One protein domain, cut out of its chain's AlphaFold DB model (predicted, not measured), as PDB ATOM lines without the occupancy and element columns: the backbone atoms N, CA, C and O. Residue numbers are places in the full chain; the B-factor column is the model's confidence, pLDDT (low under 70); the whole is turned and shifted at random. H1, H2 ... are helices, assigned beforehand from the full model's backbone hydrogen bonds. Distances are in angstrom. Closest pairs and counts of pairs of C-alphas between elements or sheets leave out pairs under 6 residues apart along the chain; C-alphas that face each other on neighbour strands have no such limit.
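Overview. This is residues 134 to 263 and 304 to 315 of the 315 residues of the protein "Collagen-like protein" of Candidatus Lokiarchaeota archaeon (UniProt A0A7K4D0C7). H6 is the core of a compact cluster of crossed helices: H4 crosses it on one side, H8 passes across its first residues on the opposite side, and H5 and H7 fold back along it from its two ends. H2 packs across H5, with the short H1 at its start, while H3 sits at the corner where H4 begins, and H9, after the cut, lies near H8. The printed part has 142 residues with nine named helices, H1 to H9 in chain order, and no named strand; the class is all helix. The whole is compact, with a radius of gyration of the C-alphas of 14.9 A and spans of 51 by 39 by 25 A.

Along the chain. H1 is residues 134 to 138, beginning at C-alpha 134 (9.200, -31.523, -31.577). H2, residues 144 to 157, is 19.8 A long from first to last C-alpha. H3 is residues 168 to 173, and H4, residues 175 to 193, is 26.7 A long. H5 is residues 199 to 209. H6, residues 211 to 224, is 20.4 A long and begins at C-alpha 211 (12.317, -15.505, -17.077). H7 is residues 228 to 236. H8, residues 240 to 259, is 28.4 A long. H9, residues 304 to 311, ends at C-alpha 311 (12.039, -2.213, -31.586).

Arrangement. H6 is the hub, touching four helices. H5 and H6 form a helical hairpin, opposite ways at a steep tilt of 44 degrees, with closest C-alphas Gly 206 and Ala 214, 4.8 A apart. H6 and H7 form another, at a shallow tilt of 26 degrees, with closest C-alphas Ala 222 and Ile 231, 6.3 A apart. H8 touches H6 about perpendicular at 84 degrees, closest at the C-alphas of Ala 211 and Met 246, 4.5 A. H4 touches H6 with residues 182 to 189 alone, closest at the C-alphas of Gly 189 and Leu 221, 6.4 A; at 71 degrees they are only just about perpendicular. H2 touches H5, closest at the C-alphas of Cys 150 and Val 201, 5.0 A. H1 touches H2, closest at the C-alphas of Leu 137 and Gln 146, 5.8 A. H3 and H4 touch only at the corner, and only just, with 3 pairs of C-alphas within 8 A, the closest those of Leu 171 and Phe 177, 7.4 A. H8 and H9 are near each other, with 8 pairs of C-alphas within 10 A. Every O i to N i+4 pair is within hydrogen-bond range in H1, H2, H5, H6, H7, H8 and H9; in H3 it is 1 of 2 and in H4 11 of 15.

Size, cuts and confidence. The two C-alphas farthest apart, Asp 139 and Gly 263, are 51.2 A apart. Residues 264 to 303 are not printed, and C-alphas 263 and 304 are 19.2 A apart across this cut. Of the links that are printed whole, none is long. Mean pLDDT of the printed part is 74.3; residues 141 to 142, 159 to 180, 249 to 263 and 304 to 315 are under 70.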
ATOM      1  N   GLY A 134       9.891 -32.559 -30.805       94.75
ATOM      2  CA  GLY A 134       9.200 -31.523 -31.577       94.75
ATOM      3  C   GLY A 134       8.033 -32.061 -32.412       94.75
ATOM      4  O   GLY A 134       7.015 -31.387 -32.565       94.75
ATOM      5  N   ARG A 135       8.130 -33.304 -32.909       94.56
ATOM      6  CA  ARG A 135       7.007 -33.986 -33.579       94.56
ATOM      7  C   ARG A 135       5.908 -34.390 -32.612       94.56
ATOM      8  O   ARG A 135       4.745 -34.363 -33.002       94.56
ATOM      9  N   LEU A 136       6.255 -34.828 -31.403       93.31
ATOM     10  CA  LEU A 136       5.260 -35.109 -30.370       93.31
ATOM     11  C   LEU A 136       4.524 -33.818 -30.016       93.31
ATOM     12  O   LEU A 136       3.310 -33.786 -30.157       93.31
ATOM     13  N   LEU A 137       5.279 -32.755 -29.730       92.31
ATOM     14  CA  LEU A 137       4.775 -31.435 -29.363       92.31
ATOM     15  C   LEU A 137       3.834 -30.834 -30.408       92.31
ATOM     16  O   LEU A 137       2.807 -30.275 -30.056       92.31
ATOM     17  N   LYS A 138       4.168 -30.950 -31.698       89.56
ATOM     18  CA  LYS A 138       3.348 -30.390 -32.782       89.56
ATOM     19  C   LYS A 138       1.914 -30.914 -32.802       89.56
ATOM     20  O   LYS A 138       1.017 -30.183 -33.208       89.56
ATOM     21  N   ASP A 139       1.717 -32.161 -32.398       79.88
ATOM     22  CA  ASP A 139       0.398 -32.787 -32.423       79.88
ATOM     23  C   ASP A 139      -0.245 -32.788 -31.020       79.88
ATOM     24  O   ASP A 139      -1.232 -33.482 -30.794       79.88
ATOM     25  N   SER A 140       0.318 -32.025 -30.075       79.94
ATOM     26  CA  SER A 140      -0.203 -31.818 -28.723       79.94
ATOM     27  C   SER A 140      -0.718 -30.389 -28.612       79.94
ATOM     28  O   SER A 140       0.066 -29.446 -28.680       79.94
ATOM     29  N   SER A 141      -2.034 -30.223 -28.476       60.53
ATOM     30  CA  SER A 141      -2.641 -28.891 -28.449       60.53
ATOM     31  C   SER A 141      -2.544 -28.205 -27.088       60.53
ATOM     32  O   SER A 141      -2.451 -26.992 -27.096       60.53
ATOM     33  N   GLU A 142      -2.529 -28.944 -25.967       63.69
ATOM     34  CA  GLU A 142      -2.359 -28.440 -24.587       63.69
ATOM     35  C   GLU A 142      -2.342 -29.617 -23.576       63.69
ATOM     36  O   GLU A 142      -2.816 -30.715 -23.894       63.69
ATOM     37  N   GLY A 143      -1.810 -29.411 -22.363       78.69
ATOM     38  CA  GLY A 143      -1.913 -30.347 -21.225       78.69
ATOM     39  C   GLY A 143      -0.675 -31.216 -20.957       78.69
ATOM     40  O   GLY A 143       0.399 -30.979 -21.500       78.69
ATOM     41  N   ALA A 144      -0.826 -32.274 -20.146       82.44
ATOM     42  CA  ALA A 144       0.296 -33.063 -19.604       82.44
ATOM     43  C   ALA A 144       1.293 -33.589 -20.659       82.44
ATOM     44  O   ALA A 144       2.480 -33.750 -20.372       82.44
ATOM     45  N   MET A 145       0.829 -33.845 -21.890       86.00
ATOM     46  CA  MET A 145       1.698 -34.220 -23.007       86.00
ATOM     47  C   MET A 145       2.580 -33.076 -23.488       86.00
ATOM     48  O   MET A 145       3.772 -33.289 -23.706       86.00
ATOM     49  N   GLN A 146       2.015 -31.880 -23.628       89.69
ATOM     50  CA  GLN A 146       2.774 -30.686 -23.972       89.69
ATOM     51  C   GLN A 146       3.812 -30.395 -22.884       89.69
ATOM     52  O   GLN A 146       4.990 -30.282 -23.211       89.69
ATOM     53  N   ASP A 147       3.403 -30.389 -21.613       90.00
ATOM     54  CA  ASP A 147       4.287 -30.090 -20.479       90.00
ATOM     55  C   ASP A 147       5.454 -31.071 -20.405       90.00
ATOM     56  O   ASP A 147       6.615 -30.661 -20.377       90.00
ATOM     57  N   THR A 148       5.163 -32.374 -20.478       91.56
ATOM     58  CA  THR A 148       6.200 -33.410 -20.413       91.56
ATOM     59  C   THR A 148       7.162 -33.297 -21.594       91.56
ATOM     60  O   THR A 148       8.375 -33.393 -21.426       91.56
ATOM     61  N   VAL A 149       6.660 -33.078 -22.812       94.00
ATOM     62  CA  VAL A 149       7.523 -32.940 -23.995       94.00
ATOM     63  C   VAL A 149       8.363 -31.659 -23.921       94.00
ATOM     64  O   VAL A 149       9.551 -31.696 -24.255       94.00
ATOM     65  N   CYS A 150       7.784 -30.549 -23.457       93.56
ATOM     66  CA  CYS A 150       8.487 -29.289 -23.234       93.56
ATOM     67  C   CYS A 150       9.556 -29.415 -22.144       93.56
ATOM     68  O   CYS A 150      10.655 -28.905 -22.341       93.56
ATOM     69  N   ASP A 151       9.294 -30.152 -21.061       92.38
ATOM     70  CA  ASP A 151      10.280 -30.477 -20.023       92.38
ATOM     71  C   ASP A 151      11.489 -31.200 -20.607       92.38
ATOM     72  O   ASP A 151      12.637 -30.810 -20.382       92.38
ATOM     73  N   GLN A 152      11.242 -32.241 -21.404       92.62
ATOM     74  CA  GLN A 152      12.322 -33.002 -22.028       92.62
ATOM     75  C   GLN A 152      13.098 -32.159 -23.050       92.62
ATOM     76  O   GLN A 152      14.323 -32.262 -23.127       92.62
ATOM     77  N   LEU A 153      12.424 -31.288 -23.811       94.19
ATOM     78  CA  LEU A 153      13.094 -30.354 -24.723       94.19
ATOM     79  C   LEU A 153      13.917 -29.304 -23.973       94.19
ATOM     80  O   LEU A 153      15.048 -29.037 -24.375       94.19
ATOM     81  N   ALA A 154      13.400 -28.748 -22.877       91.12
ATOM     82  CA  ALA A 154      14.127 -27.800 -22.040       91.12
ATOM     83  C   ALA A 154      15.392 -28.449 -21.458       91.12
ATOM     84  O   ALA A 154      16.479 -27.894 -21.609       91.12
ATOM     85  N   LYS A 155      15.291 -29.669 -20.906       88.62
ATOM     86  CA  LYS A 155      16.449 -30.456 -20.435       88.62
ATOM     87  C   LYS A 155      17.479 -30.731 -21.536       88.62
ATOM     88  O   LYS A 155      18.670 -30.818 -21.257       88.62
ATOM     89  N   LEU A 156      17.037 -30.902 -22.783       89.12
ATOM     90  CA  LEU A 156      17.926 -31.178 -23.914       89.12
ATOM     91  C   LEU A 156      18.710 -29.933 -24.363       89.12
ATOM     92  O   LEU A 156      19.858 -30.053 -24.806       89.12
ATOM     93  N   VAL A 157      18.060 -28.766 -24.284       86.88
ATOM     94  CA  VAL A 157      18.575 -27.465 -24.740       86.88
ATOM     95  C   VAL A 157      19.409 -26.768 -23.664       86.88
ATOM     96  O   VAL A 157      20.330 -26.021 -23.987       86.88
ATOM     97  N   LEU A 158      19.096 -26.995 -22.390       81.25
ATOM     98  CA  LEU A 158      19.799 -26.384 -21.271       81.25
ATOM     99  C   LEU A 158      20.937 -27.294 -20.769       81.25
ATOM    100  O   LEU A 158      20.749 -28.505 -20.645       81.25
ATOM    101  N   PRO A 159      22.117 -26.744 -20.434       69.69
ATOM    102  CA  PRO A 159      23.181 -27.498 -19.780       69.69
ATOM    103  C   PRO A 159      22.722 -28.053 -18.424       69.69
ATOM    104  O   PRO A 159      22.131 -27.324 -17.632       69.69
ATOM    105  N   ALA A 160      23.055 -29.313 -18.126       66.56
ATOM    106  CA  ALA A 160      22.699 -29.959 -16.856       66.56
ATOM    107  C   ALA A 160      23.343 -29.281 -15.628       66.56
ATOM    108  O   ALA A 160      22.723 -29.203 -14.572       66.56
ATOM    109  N   ASP A 161      24.554 -28.738 -15.788       63.06
ATOM    110  CA  ASP A 161      25.330 -28.090 -14.720       63.06
ATOM    111  C   ASP A 161      25.145 -26.564 -14.731       63.06
ATOM    112  O   ASP A 161      26.109 -25.799 -14.610       63.06
ATOM    113  N   MET A 162      23.923 -26.096 -14.985       60.94
ATOM    114  CA  MET A 162      23.647 -24.665 -15.032       60.94
ATOM    115  C   MET A 162      23.891 -24.058 -13.633       60.94
ATOM    116  O   MET A 162      23.258 -24.489 -12.667       60.94
ATOM    117  N   PRO A 163      24.810 -23.082 -13.480       57.62
ATOM    118  CA  PRO A 163      24.981 -22.398 -12.202       57.62
ATOM    119  C   PRO A 163      23.677 -21.683 -11.849       57.62
ATOM    120  O   PRO A 163      23.060 -21.110 -12.735       57.62
ATOM    121  N   SER A 164      23.258 -21.703 -10.580       53.19
ATOM    122  CA  SER A 164      22.052 -20.991 -10.131       53.19
ATOM    123  C   SER A 164      22.101 -19.521 -10.567       53.19
ATOM    124  O   SER A 164      23.003 -18.772 -10.188       53.19
ATOM    125  N   LEU A 165      21.145 -19.118 -11.408       52.59
ATOM    126  CA  LEU A 165      21.158 -17.854 -12.151       52.59
ATOM    127  C   LEU A 165      20.491 -16.707 -11.389       52.59
ATOM    128  O   LEU A 165      19.693 -15.952 -11.949       52.59
ATOM    129  N   ALA A 166      20.839 -16.568 -10.110       49.38
ATOM    130  CA  ALA A 166      20.505 -15.381  -9.328       49.38
ATOM    131  C   ALA A 166      21.355 -14.159  -9.737       49.38
ATOM    132  O   ALA A 166      20.916 -13.031  -9.540       49.38
ATOM    133  N   ASP A 167      22.535 -14.372 -10.345       54.38
ATOM    134  CA  ASP A 167      23.405 -13.305 -10.859       54.38
ATOM    135  C   ASP A 167      23.541 -13.363 -12.397       54.38
ATOM    136  O   ASP A 167      24.264 -14.206 -12.944       54.38
ATOM    137  N   PRO A 168      22.886 -12.451 -13.129       50.25
ATOM    138  CA  PRO A 168      22.962 -12.410 -14.580       50.25
ATOM    139  C   PRO A 168      24.326 -11.988 -15.151       50.25
ATOM    140  O   PRO A 168      24.602 -12.245 -16.327       50.25
ATOM    141  N   ALA A 169      25.208 -11.363 -14.364       53.78
ATOM    142  CA  ALA A 169      26.575 -11.064 -14.798       53.78
ATOM    143  C   ALA A 169      27.424 -12.341 -14.938       53.78
ATOM    144  O   ALA A 169      28.337 -12.399 -15.772       53.78
ATOM    145  N   ALA A 170      27.074 -13.400 -14.205       56.00
ATOM    146  CA  ALA A 170      27.712 -14.707 -14.318       56.00
ATOM    147  C   ALA A 170      27.390 -15.411 -15.656       56.00
ATOM    148  O   ALA A 170      28.256 -16.088 -16.211       56.00
ATOM    149  N   LEU A 171      26.195 -15.192 -16.234       57.44
ATOM    150  CA  LEU A 171      25.819 -15.708 -17.570       57.44
ATOM    151  C   LEU A 171      26.746 -15.180 -18.660       57.44
ATOM    152  O   LEU A 171      27.198 -15.906 -19.541       57.44
ATOM    153  N   ALA A 172      27.004 -13.882 -18.580       54.88
ATOM    154  CA  ALA A 172      27.758 -13.108 -19.545       54.88
ATOM    155  C   ALA A 172      29.269 -13.392 -19.526       54.88
ATOM    156  O   ALA A 172      29.955 -13.175 -20.526       54.88
ATOM    157  N   THR A 173      29.786 -13.833 -18.380       56.50
ATOM    158  CA  THR A 173      31.222 -14.029 -18.136       56.50
ATOM    159  C   THR A 173      31.641 -15.497 -18.202       56.50
ATOM    160  O   THR A 173      32.822 -15.790 -18.394       56.50
ATOM    161  N   ASN A 174      30.691 -16.435 -18.143       64.31
ATOM    162  CA  ASN A 174      30.954 -17.862 -18.296       64.31
ATOM    163  C   ASN A 174      30.955 -18.281 -19.780       64.31
ATOM    164  O   ASN A 174      29.977 -18.799 -20.316       64.31
ATOM    165  N   MET A 175      32.085 -18.075 -20.461       60.88
ATOM    166  CA  MET A 175      32.226 -18.383 -21.894       60.88
ATOM    167  C   MET A 175      31.977 -19.868 -22.224       60.88
ATOM    168  O   MET A 175      31.358 -20.169 -23.239       60.88
ATOM    169  N   GLY A 176      32.358 -20.801 -21.341       64.38
ATOM    170  CA  GLY A 176      32.093 -22.236 -21.536       64.38
ATOM    171  C   GLY A 176      30.616 -22.624 -21.380       64.38
ATOM    172  O   GLY A 176      30.174 -23.646 -21.909       64.38
ATOM    173  N   PHE A 177      29.833 -21.822 -20.658       68.50
ATOM    174  CA  PHE A 177      28.377 -21.918 -20.640       68.50
ATOM    175  C   PHE A 177      27.776 -21.365 -21.940       68.50
ATOM    176  O   PHE A 177      26.952 -22.037 -22.555       68.50
ATOM    177  N   LEU A 178      28.236 -20.194 -22.397       66.38
ATOM    178  CA  LEU A 178      27.764 -19.558 -23.634       66.38
ATOM    179  C   LEU A 178      28.007 -20.432 -24.872       66.38
ATOM    180  O   LEU A 178      27.110 -20.574 -25.702       66.38
ATOM    181  N   ASP A 179      29.174 -21.069 -24.971       67.94
ATOM    182  CA  ASP A 179      29.506 -21.959 -26.089       67.94
ATOM    183  C   ASP A 179      28.626 -23.220 -26.107       67.94
ATOM    184  O   ASP A 179      28.136 -23.620 -27.165       67.94
ATOM    185  N   ARG A 180      28.360 -23.822 -24.938       69.56
ATOM    186  CA  ARG A 180      27.456 -24.983 -24.822       69.56
ATOM    187  C   ARG A 180      26.011 -24.605 -25.139       69.56
ATOM    188  O   ARG A 180      25.358 -25.284 -25.926       69.56
ATOM    189  N   MET A 181      25.552 -23.470 -24.616       73.56
ATOM    190  CA  MET A 181      24.243 -22.908 -24.944       73.56
ATOM    191  C   MET A 181      24.099 -22.632 -26.442       73.56
ATOM    192  O   MET A 181      23.055 -22.926 -27.010       73.56
ATOM    193  N   MET A 182      25.129 -22.105 -27.115       70.06
ATOM    194  CA  MET A 182      25.089 -21.847 -28.563       70.06
ATOM    195  C   MET A 182      24.902 -23.130 -29.374       70.06
ATOM    196  O   MET A 182      24.145 -23.138 -30.346       70.06
ATOM    197  N   GLN A 183      25.571 -24.214 -28.974       72.38
ATOM    198  CA  GLN A 183      25.439 -25.514 -29.629       72.38
ATOM    199  C   GLN A 183      24.036 -26.101 -29.435       72.38
ATOM    200  O   GLN A 183      23.419 -26.556 -30.401       72.38
ATOM    201  N   ASP A 184      23.510 -26.042 -28.212       82.31
ATOM    202  CA  ASP A 184      22.238 -26.673 -27.862       82.31
ATOM    203  C   ASP A 184      21.009 -25.827 -28.263       82.31
ATOM    204  O   ASP A 184      19.983 -26.380 -28.660       82.31
ATOM    205  N   ILE A 185      21.112 -24.492 -28.312       83.94
ATOM    206  CA  ILE A 185      20.055 -23.601 -28.841       83.94
ATOM    207  C   ILE A 185      19.856 -23.781 -30.350       83.94
ATOM    208  O   ILE A 185      18.747 -23.585 -30.858       83.94
ATOM    209  N   GLY A 186      20.875 -24.261 -31.068       85.69
ATOM    210  CA  GLY A 186      20.717 -24.694 -32.456       85.69
ATOM    211  C   GLY A 186      19.623 -25.756 -32.635       85.69
ATOM    212  O   GLY A 186      19.019 -25.833 -33.707       85.69
ATOM    213  N   LEU A 187      19.293 -26.525 -31.588       91.50
ATOM    214  CA  LEU A 187      18.170 -27.465 -31.602       91.50
ATOM    215  C   LEU A 187      16.824 -26.735 -31.700       91.50
ATOM    216  O   LEU A 187      15.995 -27.128 -32.512       91.50
ATOM    217  N   LEU A 188      16.616 -25.643 -30.957       92.31
ATOM    218  CA  LEU A 188      15.399 -24.827 -31.066       92.31
ATOM    219  C   LEU A 188      15.295 -24.141 -32.438       92.31
ATOM    220  O   LEU A 188      14.223 -24.123 -33.045       92.31
ATOM    221  N   GLY A 189      16.417 -23.658 -32.981       90.62
ATOM    222  CA  GLY A 189      16.477 -23.139 -34.351       90.62
ATOM    223  C   GLY A 189      16.098 -24.195 -35.397       90.62
ATOM    224  O   GLY A 189      15.352 -23.922 -36.342       90.62
ATOM    225  N   LEU A 190      16.550 -25.436 -35.199       92.38
ATOM    226  CA  LEU A 190      16.164 -26.577 -36.024       92.38
ATOM    227  C   LEU A 190      14.662 -26.870 -35.921       92.38
ATOM    228  O   LEU A 190      14.021 -27.091 -36.950       92.38
ATOM    229  N   LEU A 191      14.094 -26.861 -34.711       93.56
ATOM    230  CA  LEU A 191      12.658 -27.065 -34.504       93.56
ATOM    231  C   LEU A 191      11.833 -26.017 -35.252       93.56
ATOM    232  O   LEU A 191      10.927 -26.384 -36.007       93.56
ATOM    233  N   HIS A 192      12.213 -24.742 -35.135       91.88
ATOM    234  CA  HIS A 192      11.581 -23.650 -35.874       91.88
ATOM    235  C   HIS A 192      11.670 -23.863 -37.394       91.88
ATOM    236  O   HIS A 192      10.662 -23.777 -38.095       91.88
ATOM    237  N   LYS A 193      12.848 -24.237 -37.917       90.88
ATOM    238  CA  LYS A 193      13.046 -24.531 -39.351       90.88
ATOM    239  C   LYS A 193      12.098 -25.620 -39.868       90.88
ATOM    240  O   LYS A 193      11.639 -25.543 -41.006       90.88
ATOM    241  N   TYR A 194      11.792 -26.624 -39.046       91.38
ATOM    242  CA  TYR A 194      10.841 -27.690 -39.382       91.38
ATOM    243  C   TYR A 194       9.384 -27.375 -39.002       91.38
ATOM    244  O   TYR A 194       8.523 -28.248 -39.142       91.38
ATOM    245  N   LYS A 195       9.088 -26.133 -38.594       91.19
ATOM    246  CA  LYS A 195       7.754 -25.663 -38.193       91.19
ATOM    247  C   LYS A 195       7.170 -26.464 -37.022       91.19
ATOM    248  O   LYS A 195       5.986 -26.806 -37.033       91.19
ATOM    249  N   TYR A 196       8.015 -26.821 -36.057       92.19
ATOM    250  CA  TYR A 196       7.573 -27.341 -34.764       92.19
ATOM    251  C   TYR A 196       7.404 -26.189 -33.760       92.19
ATOM    252  O   TYR A 196       8.110 -25.187 -33.893       92.19
ATOM    253  N   PRO A 197       6.500 -26.314 -32.767       90.81
ATOM    254  CA  PRO A 197       6.306 -25.274 -31.760       90.81
ATOM    255  C   PRO A 197       7.586 -25.030 -30.950       90.81
ATOM    256  O   PRO A 197       8.220 -25.976 -30.485       90.81
ATOM    257  N   VAL A 198       7.962 -23.759 -30.785       92.31
ATOM    258  CA  VAL A 198       9.146 -23.338 -30.005       92.31
ATOM    259  C   VAL A 198       8.757 -22.472 -28.808       92.31
ATOM    260  O   VAL A 198       9.349 -22.624 -27.744       92.31
ATOM    261  N   ALA A 199       7.734 -21.623 -28.945       91.19
ATOM    262  CA  ALA A 199       7.207 -20.788 -27.866       91.19
ATOM    263  C   ALA A 199       6.912 -21.552 -26.556       91.19
ATOM    264  O   ALA A 199       7.451 -21.147 -25.526       91.19
ATOM    265  N   PRO A 200       6.185 -22.692 -26.556       91.94
ATOM    266  CA  PRO A 200       5.912 -23.417 -25.311       91.94
ATOM    267  C   PRO A 200       7.181 -23.984 -24.658       91.94
ATOM    268  O   PRO A 200       7.257 -24.085 -23.439       91.94
ATOM    269  N   VAL A 201       8.224 -24.285 -25.441       93.25
ATOM    270  CA  VAL A 201       9.518 -24.728 -24.897       93.25
ATOM    271  C   VAL A 201      10.236 -23.569 -24.200       93.25
ATOM    272  O   VAL A 201      10.808 -23.755 -23.130       93.25
ATOM    273  N   ILE A 202      10.194 -22.365 -24.779       90.50
ATOM    274  CA  ILE A 202      10.790 -21.161 -24.178       90.50
ATOM    275  C   ILE A 202      10.044 -20.766 -22.898       90.50
ATOM    276  O   ILE A 202      10.700 -20.480 -21.896       90.50
ATOM    277  N   ASN A 203       8.707 -20.814 -22.898       89.81
ATOM    278  CA  ASN A 203       7.911 -20.583 -21.687       89.81
ATOM    279  C   ASN A 203       8.310 -21.570 -20.588       89.81
ATOM    280  O   ASN A 203       8.610 -21.155 -19.470       89.81
ATOM    281  N   ARG A 204       8.439 -22.858 -20.937       90.38
ATOM    282  CA  ARG A 204       8.836 -23.888 -19.978       90.38
ATOM    283  C   ARG A 204      10.243 -23.680 -19.420       90.38
ATOM    284  O   ARG A 204      10.471 -23.881 -18.233       90.38
ATOM    285  N   ILE A 205      11.189 -23.217 -20.238       88.06
ATOM    286  CA  ILE A 205      12.512 -22.789 -19.752       88.06
ATOM    287  C   ILE A 205      12.370 -21.656 -18.722       88.06
ATOM    288  O   ILE A 205      13.062 -21.669 -17.706       88.06
ATOM    289  N   GLY A 206      11.472 -20.698 -18.967       84.94
ATOM    290  CA  GLY A 206      11.188 -19.588 -18.056       84.94
ATOM    291  C   GLY A 206      10.613 -20.045 -16.718       84.94
ATOM    292  O   GLY A 206      11.036 -19.550 -15.676       84.94
ATOM    293  N   GLU A 207       9.716 -21.026 -16.733       85.56
ATOM    294  CA  GLU A 207       9.150 -21.640 -15.526       85.56
ATOM    295  C   GLU A 207      10.196 -22.419 -14.720       85.56
ATOM    296  O   GLU A 207      10.232 -22.325 -13.495       85.56
ATOM    297  N   LEU A 208      11.065 -23.177 -15.398       82.19
ATOM    298  CA  LEU A 208      12.048 -24.044 -14.741       82.19
ATOM    299  C   LEU A 208      13.284 -23.293 -14.230       82.19
ATOM    300  O   LEU A 208      13.861 -23.691 -13.222       82.19
ATOM    301  N   GLN A 209      13.736 -22.263 -14.953       78.62
ATOM    302  CA  GLN A 209      15.027 -21.599 -14.711       78.62
ATOM    303  C   GLN A 209      14.919 -20.085 -14.497       78.62
ATOM    304  O   GLN A 209      15.915 -19.427 -14.196       78.62
ATOM    305  N   GLY A 210      13.724 -19.517 -14.645       79.06
ATOM    306  CA  GLY A 210      13.473 -18.089 -14.526       79.06
ATOM    307  C   GLY A 210      13.400 -17.370 -15.874       79.06
ATOM    308  O   GLY A 210      14.049 -17.716 -16.868       79.06
ATOM    309  N   ALA A 211      12.615 -16.296 -15.888       79.25
ATOM    310  CA  ALA A 211      12.317 -15.505 -17.077       79.25
ATOM    311  C   ALA A 211      13.572 -14.876 -17.728       79.25
ATOM    312  O   ALA A 211      13.633 -14.695 -18.945       79.25
ATOM    313  N   GLN A 212      14.620 -14.589 -16.950       73.81
ATOM    314  CA  GLN A 212      15.900 -14.093 -17.465       73.81
ATOM    315  C   GLN A 212      16.583 -15.089 -18.418       73.81
ATOM    316  O   GLN A 212      17.171 -14.684 -19.424       73.81
ATOM    317  N   VAL A 213      16.458 -16.391 -18.150       77.62
ATOM    318  CA  VAL A 213      17.072 -17.467 -18.945       77.62
ATOM    319  C   VAL A 213      16.312 -17.672 -20.243       77.62
ATOM    320  O   VAL A 213      16.918 -17.730 -21.314       77.62
ATOM    321  N   ALA A 214      14.981 -17.704 -20.161       82.75
ATOM    322  CA  ALA A 214      14.120 -17.761 -21.335       82.75
ATOM    323  C   ALA A 214      14.386 -16.581 -22.279       82.75
ATOM    324  O   ALA A 214      14.481 -16.759 -23.496       82.75
ATOM    325  N   MET A 215      14.592 -15.380 -21.725       78.12
ATOM    326  CA  MET A 215      14.882 -14.200 -22.536       78.12
ATOM    327  C   MET A 215      16.242 -14.315 -23.217       78.12
ATOM    328  O   MET A 215      16.369 -14.030 -24.408       78.12
ATOM    329  N   PHE A 216      17.253 -14.784 -22.487       77.19
ATOM    330  CA  PHE A 216      18.576 -15.041 -23.040       77.19
ATOM    331  C   PHE A 216      18.534 -16.039 -24.215       77.19
ATOM    332  O   PHE A 216      19.112 -15.773 -25.274       77.19
ATOM    333  N   VAL A 217      17.780 -17.132 -24.074       83.50
ATOM    334  CA  VAL A 217      17.557 -18.133 -25.132       83.50
ATOM    335  C   VAL A 217      16.892 -17.509 -26.362       83.50
ATOM    336  O   VAL A 217      17.373 -17.697 -27.483       83.50
ATOM    337  N   LEU A 218      15.825 -16.726 -26.168       83.56
ATOM    338  CA  LEU A 218      15.109 -16.053 -27.256       83.56
ATOM    339  C   LEU A 218      16.030 -15.115 -28.053       83.56
ATOM    340  O   LEU A 218      16.002 -15.089 -29.284       83.56
ATOM    341  N   LEU A 219      16.891 -14.371 -27.360       77.44
ATOM    342  CA  LEU A 219      17.836 -13.454 -27.995       77.44
ATOM    343  C   LEU A 219      18.904 -14.186 -28.795       77.44
ATOM    344  O   LEU A 219      19.271 -13.742 -29.880       77.44
ATOM    345  N   MET A 220      19.406 -15.304 -28.279       78.19
ATOM    346  CA  MET A 220      20.354 -16.130 -29.017       78.19
ATOM    347  C   MET A 220      19.732 -16.721 -30.282       78.19
ATOM    348  O   MET A 220      20.371 -16.718 -31.337       78.19
ATOM    349  N   LEU A 221      18.473 -17.159 -30.209       82.88
ATOM    350  CA  LEU A 221      17.728 -17.617 -31.380       82.88
ATOM    351  C   LEU A 221      17.607 -16.531 -32.447       82.88
ATOM    352  O   LEU A 221      17.927 -16.790 -33.609       82.88
ATOM    353  N   ALA A 222      17.236 -15.316 -32.038       80.69
ATOM    354  CA  ALA A 222      17.126 -14.151 -32.917       80.69
ATOM    355  C   ALA A 222      18.460 -13.758 -33.573       80.69
ATOM    356  O   ALA A 222      18.491 -13.122 -34.623       80.69
ATOM    357  N   GLN A 223      19.590 -14.092 -32.943       72.56
ATOM    358  CA  GLN A 223      20.906 -13.731 -33.465       72.56
ATOM    359  C   GLN A 223      21.462 -14.725 -34.475       72.56
ATOM    360  O   GLN A 223      22.160 -14.300 -35.398       72.56
ATOM    361  N   ALA A 224      21.231 -16.019 -34.260       74.50
ATOM    362  CA  ALA A 224      21.978 -17.068 -34.948       74.50
ATOM    363  C   ALA A 224      21.116 -17.969 -35.838       74.50
ATOM    364  O   ALA A 224      21.655 -18.589 -36.754       74.50
ATOM    365  N   PHE A 225      19.806 -18.057 -35.591       78.06
ATOM    366  CA  PHE A 225      18.999 -19.134 -36.169       78.06
ATOM    367  C   PHE A 225      17.671 -18.691 -36.785       78.06
ATOM    368  O   PHE A 225      17.161 -19.394 -37.658       78.06
ATOM    369  N   ILE A 226      17.101 -17.572 -36.337       82.31
ATOM    370  CA  ILE A 226      15.749 -17.141 -36.709       82.31
ATOM    371  C   ILE A 226      15.770 -15.656 -37.074       82.31
ATOM    372  O   ILE A 226      16.421 -14.860 -36.402       82.31
ATOM    373  N   ASP A 227      15.073 -15.297 -38.152       79.44
ATOM    374  CA  ASP A 227      14.921 -13.912 -38.594       79.44
ATOM    375  C   ASP A 227      13.868 -13.146 -37.770       79.44
ATOM    376  O   ASP A 227      13.161 -13.702 -36.928       79.44
ATOM    377  N   ASP A 228      13.752 -11.839 -38.015       74.06
ATOM    378  CA  ASP A 228      12.845 -10.971 -37.255       74.06
ATOM    379  C   ASP A 228      11.373 -11.428 -37.351       74.06
ATOM    380  O   ASP A 228      10.637 -11.352 -36.366       74.06
ATOM    381  N   ASN A 229      10.947 -11.959 -38.503       79.06
ATOM    382  CA  ASN A 229       9.587 -12.466 -38.701       79.06
ATOM    383  C   ASN A 229       9.326 -13.740 -37.885       79.06
ATOM    384  O   ASN A 229       8.272 -13.862 -37.261       79.06
ATOM    385  N   GLY A 230      10.279 -14.676 -37.860       79.88
ATOM    386  CA  GLY A 230      10.167 -15.893 -37.059       79.88
ATOM    387  C   GLY A 230      10.152 -15.606 -35.557       79.88
ATOM    388  O   GLY A 230       9.366 -16.205 -34.825       79.88
ATOM    389  N   ILE A 231      10.938 -14.631 -35.088       83.81
ATOM    390  CA  ILE A 231      10.900 -14.216 -33.678       83.81
ATOM    391  C   ILE A 231       9.561 -13.576 -33.319       83.81
ATOM    392  O   ILE A 231       9.011 -13.881 -32.265       83.81
ATOM    393  N   GLN A 232       8.993 -12.740 -34.192       75.38
ATOM    394  CA  GLN A 232       7.651 -12.201 -33.965       75.38
ATOM    395  C   GLN A 232       6.581 -13.296 -33.912       75.38
ATOM    396  O   GLN A 232       5.664 -13.187 -33.105       75.38
ATOM    397  N   ALA A 233       6.694 -14.342 -34.735       81.81
ATOM    398  CA  ALA A 233       5.786 -15.484 -34.670       81.81
ATOM    399  C   ALA A 233       5.902 -16.215 -33.323       81.81
ATOM    400  O   ALA A 233       4.893 -16.416 -32.659       81.81
ATOM    401  N   ILE A 234       7.127 -16.506 -32.867       84.38
ATOM    402  CA  ILE A 234       7.363 -17.130 -31.553       84.38
ATOM    403  C   ILE A 234       6.775 -16.279 -30.423       84.38
ATOM    404  O   ILE A 234       6.121 -16.816 -29.537       84.38
ATOM    405  N   LEU A 235       6.987 -14.963 -30.456       82.75
ATOM    406  CA  LEU A 235       6.490 -14.052 -29.424       82.75
ATOM    407  C   LEU A 235       4.962 -13.963 -29.374       82.75
ATOM    408  O   LEU A 235       4.412 -13.796 -28.293       82.75
ATOM    409  N   ARG A 236       4.279 -14.063 -30.520       80.75
ATOM    410  CA  ARG A 236       2.805 -14.080 -30.572       80.75
ATOM    411  C   ARG A 236       2.210 -15.326 -29.928       80.75
ATOM    412  O   ARG A 236       1.100 -15.255 -29.418       80.75
ATOM    413  N   ASP A 237       2.953 -16.425 -29.959       83.00
ATOM    414  CA  ASP A 237       2.540 -17.718 -29.414       83.00
ATOM    415  C   ASP A 237       3.000 -17.913 -27.952       83.00
ATOM    416  O   ASP A 237       2.787 -18.976 -27.369       83.00
ATOM    417  N   MET A 238       3.672 -16.921 -27.352       81.75
ATOM    418  CA  MET A 238       4.075 -16.948 -25.944       81.75
ATOM    419  C   MET A 238       2.978 -16.402 -25.026       81.75
ATOM    420  O   MET A 238       2.181 -15.554 -25.418       81.75
ATOM    421  N   ASP A 239       2.991 -16.842 -23.766       76.56
ATOM    422  CA  ASP A 239       2.120 -16.277 -22.736       76.56
ATOM    423  C   ASP A 239       2.509 -14.810 -22.474       76.56
ATOM    424  O   ASP A 239       3.689 -14.485 -22.298       76.56
ATOM    425  N   ASN A 240       1.515 -13.919 -22.444       76.75
ATOM    426  CA  ASN A 240       1.692 -12.489 -22.201       76.75
ATOM    427  C   ASN A 240       2.323 -12.187 -20.834       76.75
ATOM    428  O   ASN A 240       3.115 -11.240 -20.730       76.75
ATOM    429  N   GLU A 241       1.997 -12.957 -19.792       78.31
ATOM    430  CA  GLU A 241       2.583 -12.777 -18.461       78.31
ATOM    431  C   GLU A 241       4.058 -13.185 -18.477       78.31
ATOM    432  O   GLU A 241       4.926 -12.416 -18.051       78.31
ATOM    433  N   MET A 242       4.362 -14.343 -19.070       78.31
ATOM    434  CA  MET A 242       5.735 -14.816 -19.238       78.31
ATOM    435  C   MET A 242       6.560 -13.825 -20.063       78.31
ATOM    436  O   MET A 242       7.641 -13.420 -19.636       78.31
ATOM    437  N   PHE A 243       6.040 -13.360 -21.202       75.00
ATOM    438  CA  PHE A 243       6.702 -12.354 -22.029       75.00
ATOM    439  C   PHE A 243       6.974 -11.060 -21.249       75.00
ATOM    440  O   PHE A 243       8.090 -10.534 -21.290       75.00
ATOM    441  N   SER A 244       5.986 -10.565 -20.501       74.88
ATOM    442  CA  SER A 244       6.126  -9.348 -19.693       74.88
ATOM    443  C   SER A 244       7.197  -9.509 -18.616       74.88
ATOM    444  O   SER A 244       8.060  -8.638 -18.472       74.88
ATOM    445  N   ASN A 245       7.207 -10.647 -17.920       75.25
ATOM    446  CA  ASN A 245       8.204 -10.976 -16.903       75.25
ATOM    447  C   ASN A 245       9.606 -11.129 -17.511       75.25
ATOM    448  O   ASN A 245      10.580 -10.599 -16.969       75.25
ATOM    449  N   MET A 246       9.727 -11.792 -18.663       74.44
ATOM    450  CA  MET A 246      10.981 -11.922 -19.418       74.44
ATOM    451  C   MET A 246      11.531 -10.551 -19.816       74.44
ATOM    452  O   MET A 246      12.709 -10.255 -19.597       74.44
ATOM    453  N   PHE A 247      10.667  -9.688 -20.348       71.88
ATOM    454  CA  PHE A 247      11.027  -8.352 -20.801       71.88
ATOM    455  C   PHE A 247      11.434  -7.435 -19.639       71.88
ATOM    456  O   PHE A 247      12.456  -6.750 -19.726       71.88
ATOM    457  N   GLN A 248      10.678  -7.429 -18.535       71.75
ATOM    458  CA  GLN A 248      10.995  -6.629 -17.347       71.75
ATOM    459  C   GLN A 248      12.305  -7.078 -16.694       71.75
ATOM    460  O   GLN A 248      13.169  -6.238 -16.427       71.75
ATOM    461  N   ASN A 249      12.505  -8.385 -16.513       67.88
ATOM    462  CA  ASN A 249      13.728  -8.915 -15.911       67.88
ATOM    463  C   ASN A 249      14.960  -8.618 -16.767       67.88
ATOM    464  O   ASN A 249      15.979  -8.165 -16.247       67.88
ATOM    465  N   ALA A 250      14.866  -8.773 -18.086       65.62
ATOM    466  CA  ALA A 250      15.971  -8.425 -18.970       65.62
ATOM    467  C   ALA A 250      16.235  -6.913 -19.048       65.62
ATOM    468  O   ALA A 250      17.390  -6.499 -19.186       65.62
ATOM    469  N   ARG A 251      15.205  -6.070 -18.906       65.56
ATOM    470  CA  ARG A 251      15.378  -4.615 -18.789       65.56
ATOM    471  C   ARG A 251      16.091  -4.233 -17.492       65.56
ATOM    472  O   ARG A 251      16.998  -3.403 -17.545       65.56
ATOM    473  N   ASN A 252      15.713  -4.830 -16.363       67.88
ATOM    474  CA  ASN A 252      16.366  -4.607 -15.069       67.88
ATOM    475  C   ASN A 252      17.827  -5.070 -15.116       67.88
ATOM    476  O   ASN A 252      18.729  -4.293 -14.815       67.88
ATOM    477  N   MET A 253      18.060  -6.272 -15.649       63.62
ATOM    478  CA  MET A 253      19.393  -6.827 -15.884       63.62
ATOM    479  C   MET A 253      20.275  -5.898 -16.726       63.62
ATOM    480  O   MET A 253      21.420  -5.636 -16.366       63.62
ATOM    481  N   MET A 254      19.757  -5.371 -17.838       59.91
ATOM    482  CA  MET A 254      20.503  -4.409 -18.653       59.91
ATOM    483  C   MET A 254      20.763  -3.095 -17.922       59.91
ATOM    484  O   MET A 254      21.841  -2.522 -18.077       59.91
ATOM    485  N   GLY A 255      19.795  -2.619 -17.138       60.81
ATOM    486  CA  GLY A 255      19.963  -1.443 -16.292       60.81
ATOM    487  C   GLY A 255      21.120  -1.611 -15.309       60.81
ATOM    488  O   GLY A 255      21.942  -0.706 -15.182       60.81
ATOM    489  N   ASP A 256      21.231  -2.773 -14.675       61.66
ATOM    490  CA  ASP A 256      22.267  -3.037 -13.676       61.66
ATOM    491  C   ASP A 256      23.633  -3.338 -14.308       61.66
ATOM    492  O   ASP A 256      24.647  -2.807 -13.852       61.66
ATOM    493  N   MET A 257      23.675  -4.059 -15.436       54.00
ATOM    494  CA  MET A 257      24.908  -4.240 -16.216       54.00
ATOM    495  C   MET A 257      25.471  -2.910 -16.736       54.00
ATOM    496  O   MET A 257      26.686  -2.717 -16.735       54.00
ATOM    497  N   MET A 258      24.610  -1.980 -17.165       54.41
ATOM    498  CA  MET A 258      25.055  -0.658 -17.614       54.41
ATOM    499  C   MET A 258      25.521   0.232 -16.463       54.41
ATOM    500  O   MET A 258      26.469   0.985 -16.649       54.41
ATOM    501  N   LYS A 259      24.935   0.125 -15.265       55.50
ATOM    502  CA  LYS A 259      25.448   0.831 -14.075       55.50
ATOM    503  C   LYS A 259      26.812   0.300 -13.616       55.50
ATOM    504  O   LYS A 259      27.590   1.060 -13.051       55.50
ATOM    505  N   GLY A 260      27.095  -0.985 -13.848       47.12
ATOM    506  CA  GLY A 260      28.342  -1.644 -13.445       47.12
ATOM    507  C   GLY A 260      29.521  -1.498 -14.418       47.12
ATOM    508  O   GLY A 260      30.630  -1.907 -14.078       47.12
ATOM    509  N   MET A 261      29.327  -0.938 -15.619       45.34
ATOM    510  CA  MET A 261      30.415  -0.742 -16.585       45.34
ATOM    511  C   MET A 261      31.197   0.554 -16.298       45.34
ATOM    512  O   MET A 261      30.598   1.634 -16.300       45.34
ATOM    513  N   PRO A 262      32.534   0.501 -16.125       38.59
ATOM    514  CA  PRO A 262      33.338   1.710 -15.995       38.59
ATOM    515  C   PRO A 262      33.258   2.516 -17.300       38.59
ATOM    516  O   PRO A 262      33.714   2.067 -18.350       38.59
ATOM    517  N   GLY A 263      32.642   3.699 -17.230       45.78
ATOM    518  CA  GLY A 263      32.474   4.607 -18.369       45.78
ATOM    519  C   GLY A 263      31.190   4.429 -19.186       45.78
ATOM    520  O   GLY A 263      31.086   5.028 -20.257       45.78
ATOM    521  N   LYS A 304      22.788  -5.578 -29.235       54.81
ATOM    522  CA  LYS A 304      21.646  -6.158 -29.956       54.81
ATOM    523  C   LYS A 304      20.415  -6.314 -29.080       54.81
ATOM    524  O   LYS A 304      19.323  -6.081 -29.575       54.81
ATOM    525  N   LEU A 305      20.589  -6.641 -27.804       50.66
ATOM    526  CA  LEU A 305      19.569  -6.528 -26.767       50.66
ATOM    527  C   LEU A 305      18.954  -5.121 -26.812       50.66
ATOM    528  O   LEU A 305      17.772  -4.977 -27.091       50.66
ATOM    529  N   MET A 306      19.760  -4.070 -26.687       53.34
ATOM    530  CA  MET A 306      19.297  -2.679 -26.791       53.34
ATOM    531  C   MET A 306      18.552  -2.389 -28.106       53.34
ATOM    532  O   MET A 306      17.517  -1.721 -28.090       53.34
ATOM    533  N   GLY A 307      19.025  -2.931 -29.234       57.09
ATOM    534  CA  GLY A 307      18.341  -2.840 -30.528       57.09
ATOM    535  C   GLY A 307      17.004  -3.593 -30.582       57.09
ATOM    536  O   GLY A 307      16.029  -3.062 -31.105       57.09
ATOM    537  N   PHE A 308      16.936  -4.796 -30.014       58.16
ATOM    538  CA  PHE A 308      15.733  -5.622 -29.915       58.16
ATOM    539  C   PHE A 308      14.690  -4.945 -29.023       58.16
ATOM    540  O   PHE A 308      13.586  -4.661 -29.474       58.16
ATOM    541  N   PHE A 309      15.071  -4.563 -27.803       53.94
ATOM    542  CA  PHE A 309      14.225  -3.820 -26.868       53.94
ATOM    543  C   PHE A 309      13.764  -2.478 -27.445       53.94
ATOM    544  O   PHE A 309      12.613  -2.103 -27.255       53.94
ATOM    545  N   GLY A 310      14.618  -1.772 -28.192       55.31
ATOM    546  CA  GLY A 310      14.258  -0.533 -28.883       55.31
ATOM    547  C   GLY A 310      13.193  -0.704 -29.973       55.31
ATOM    548  O   GLY A 310      12.454   0.242 -30.241       55.31
ATOM    549  N   ARG A 311      13.066  -1.898 -30.572       59.22
ATOM    550  CA  ARG A 311      12.039  -2.213 -31.586       59.22
ATOM    551  C   ARG A 311      10.660  -2.478 -30.981       59.22
ATOM    552  O   ARG A 311       9.669  -2.149 -31.617       59.22
ATOM    553  N   PHE A 312      10.599  -2.977 -29.746       52.22
ATOM    554  CA  PHE A 312       9.358  -3.100 -28.959       52.22
ATOM    555  C   PHE A 312       9.032  -1.824 -28.166       52.22
ATOM    556  O   PHE A 312       8.147  -1.814 -27.317       52.22
ATOM    557  N   ARG A 313       9.766  -0.735 -28.429       42.56
ATOM    558  CA  ARG A 313       9.659   0.560 -27.753       42.56
ATOM    559  C   ARG A 313       9.185   1.636 -28.733       42.56
ATOM    560  O   ARG A 313       9.827   2.672 -28.878       42.56
ATOM    561  N   ARG A 314       8.084   1.386 -29.439       29.08
ATOM    562  CA  ARG A 314       7.272   2.425 -30.094       29.08
ATOM    563  C   ARG A 314       5.796   2.047 -29.935       29.08
ATOM    564  O   ARG A 314       5.499   0.863 -30.035       29.08
ATOM    565  N   PRO A 315       4.953   3.048 -29.656       40.56
ATOM    566  CA  PRO A 315       4.262   3.228 -28.376       40.56
ATOM    567  C   PRO A 315       3.100   2.268 -28.140       40.56
ATOM    568  O   PRO A 315       2.403   1.937 -29.121       40.56
TER     569      PRO A 315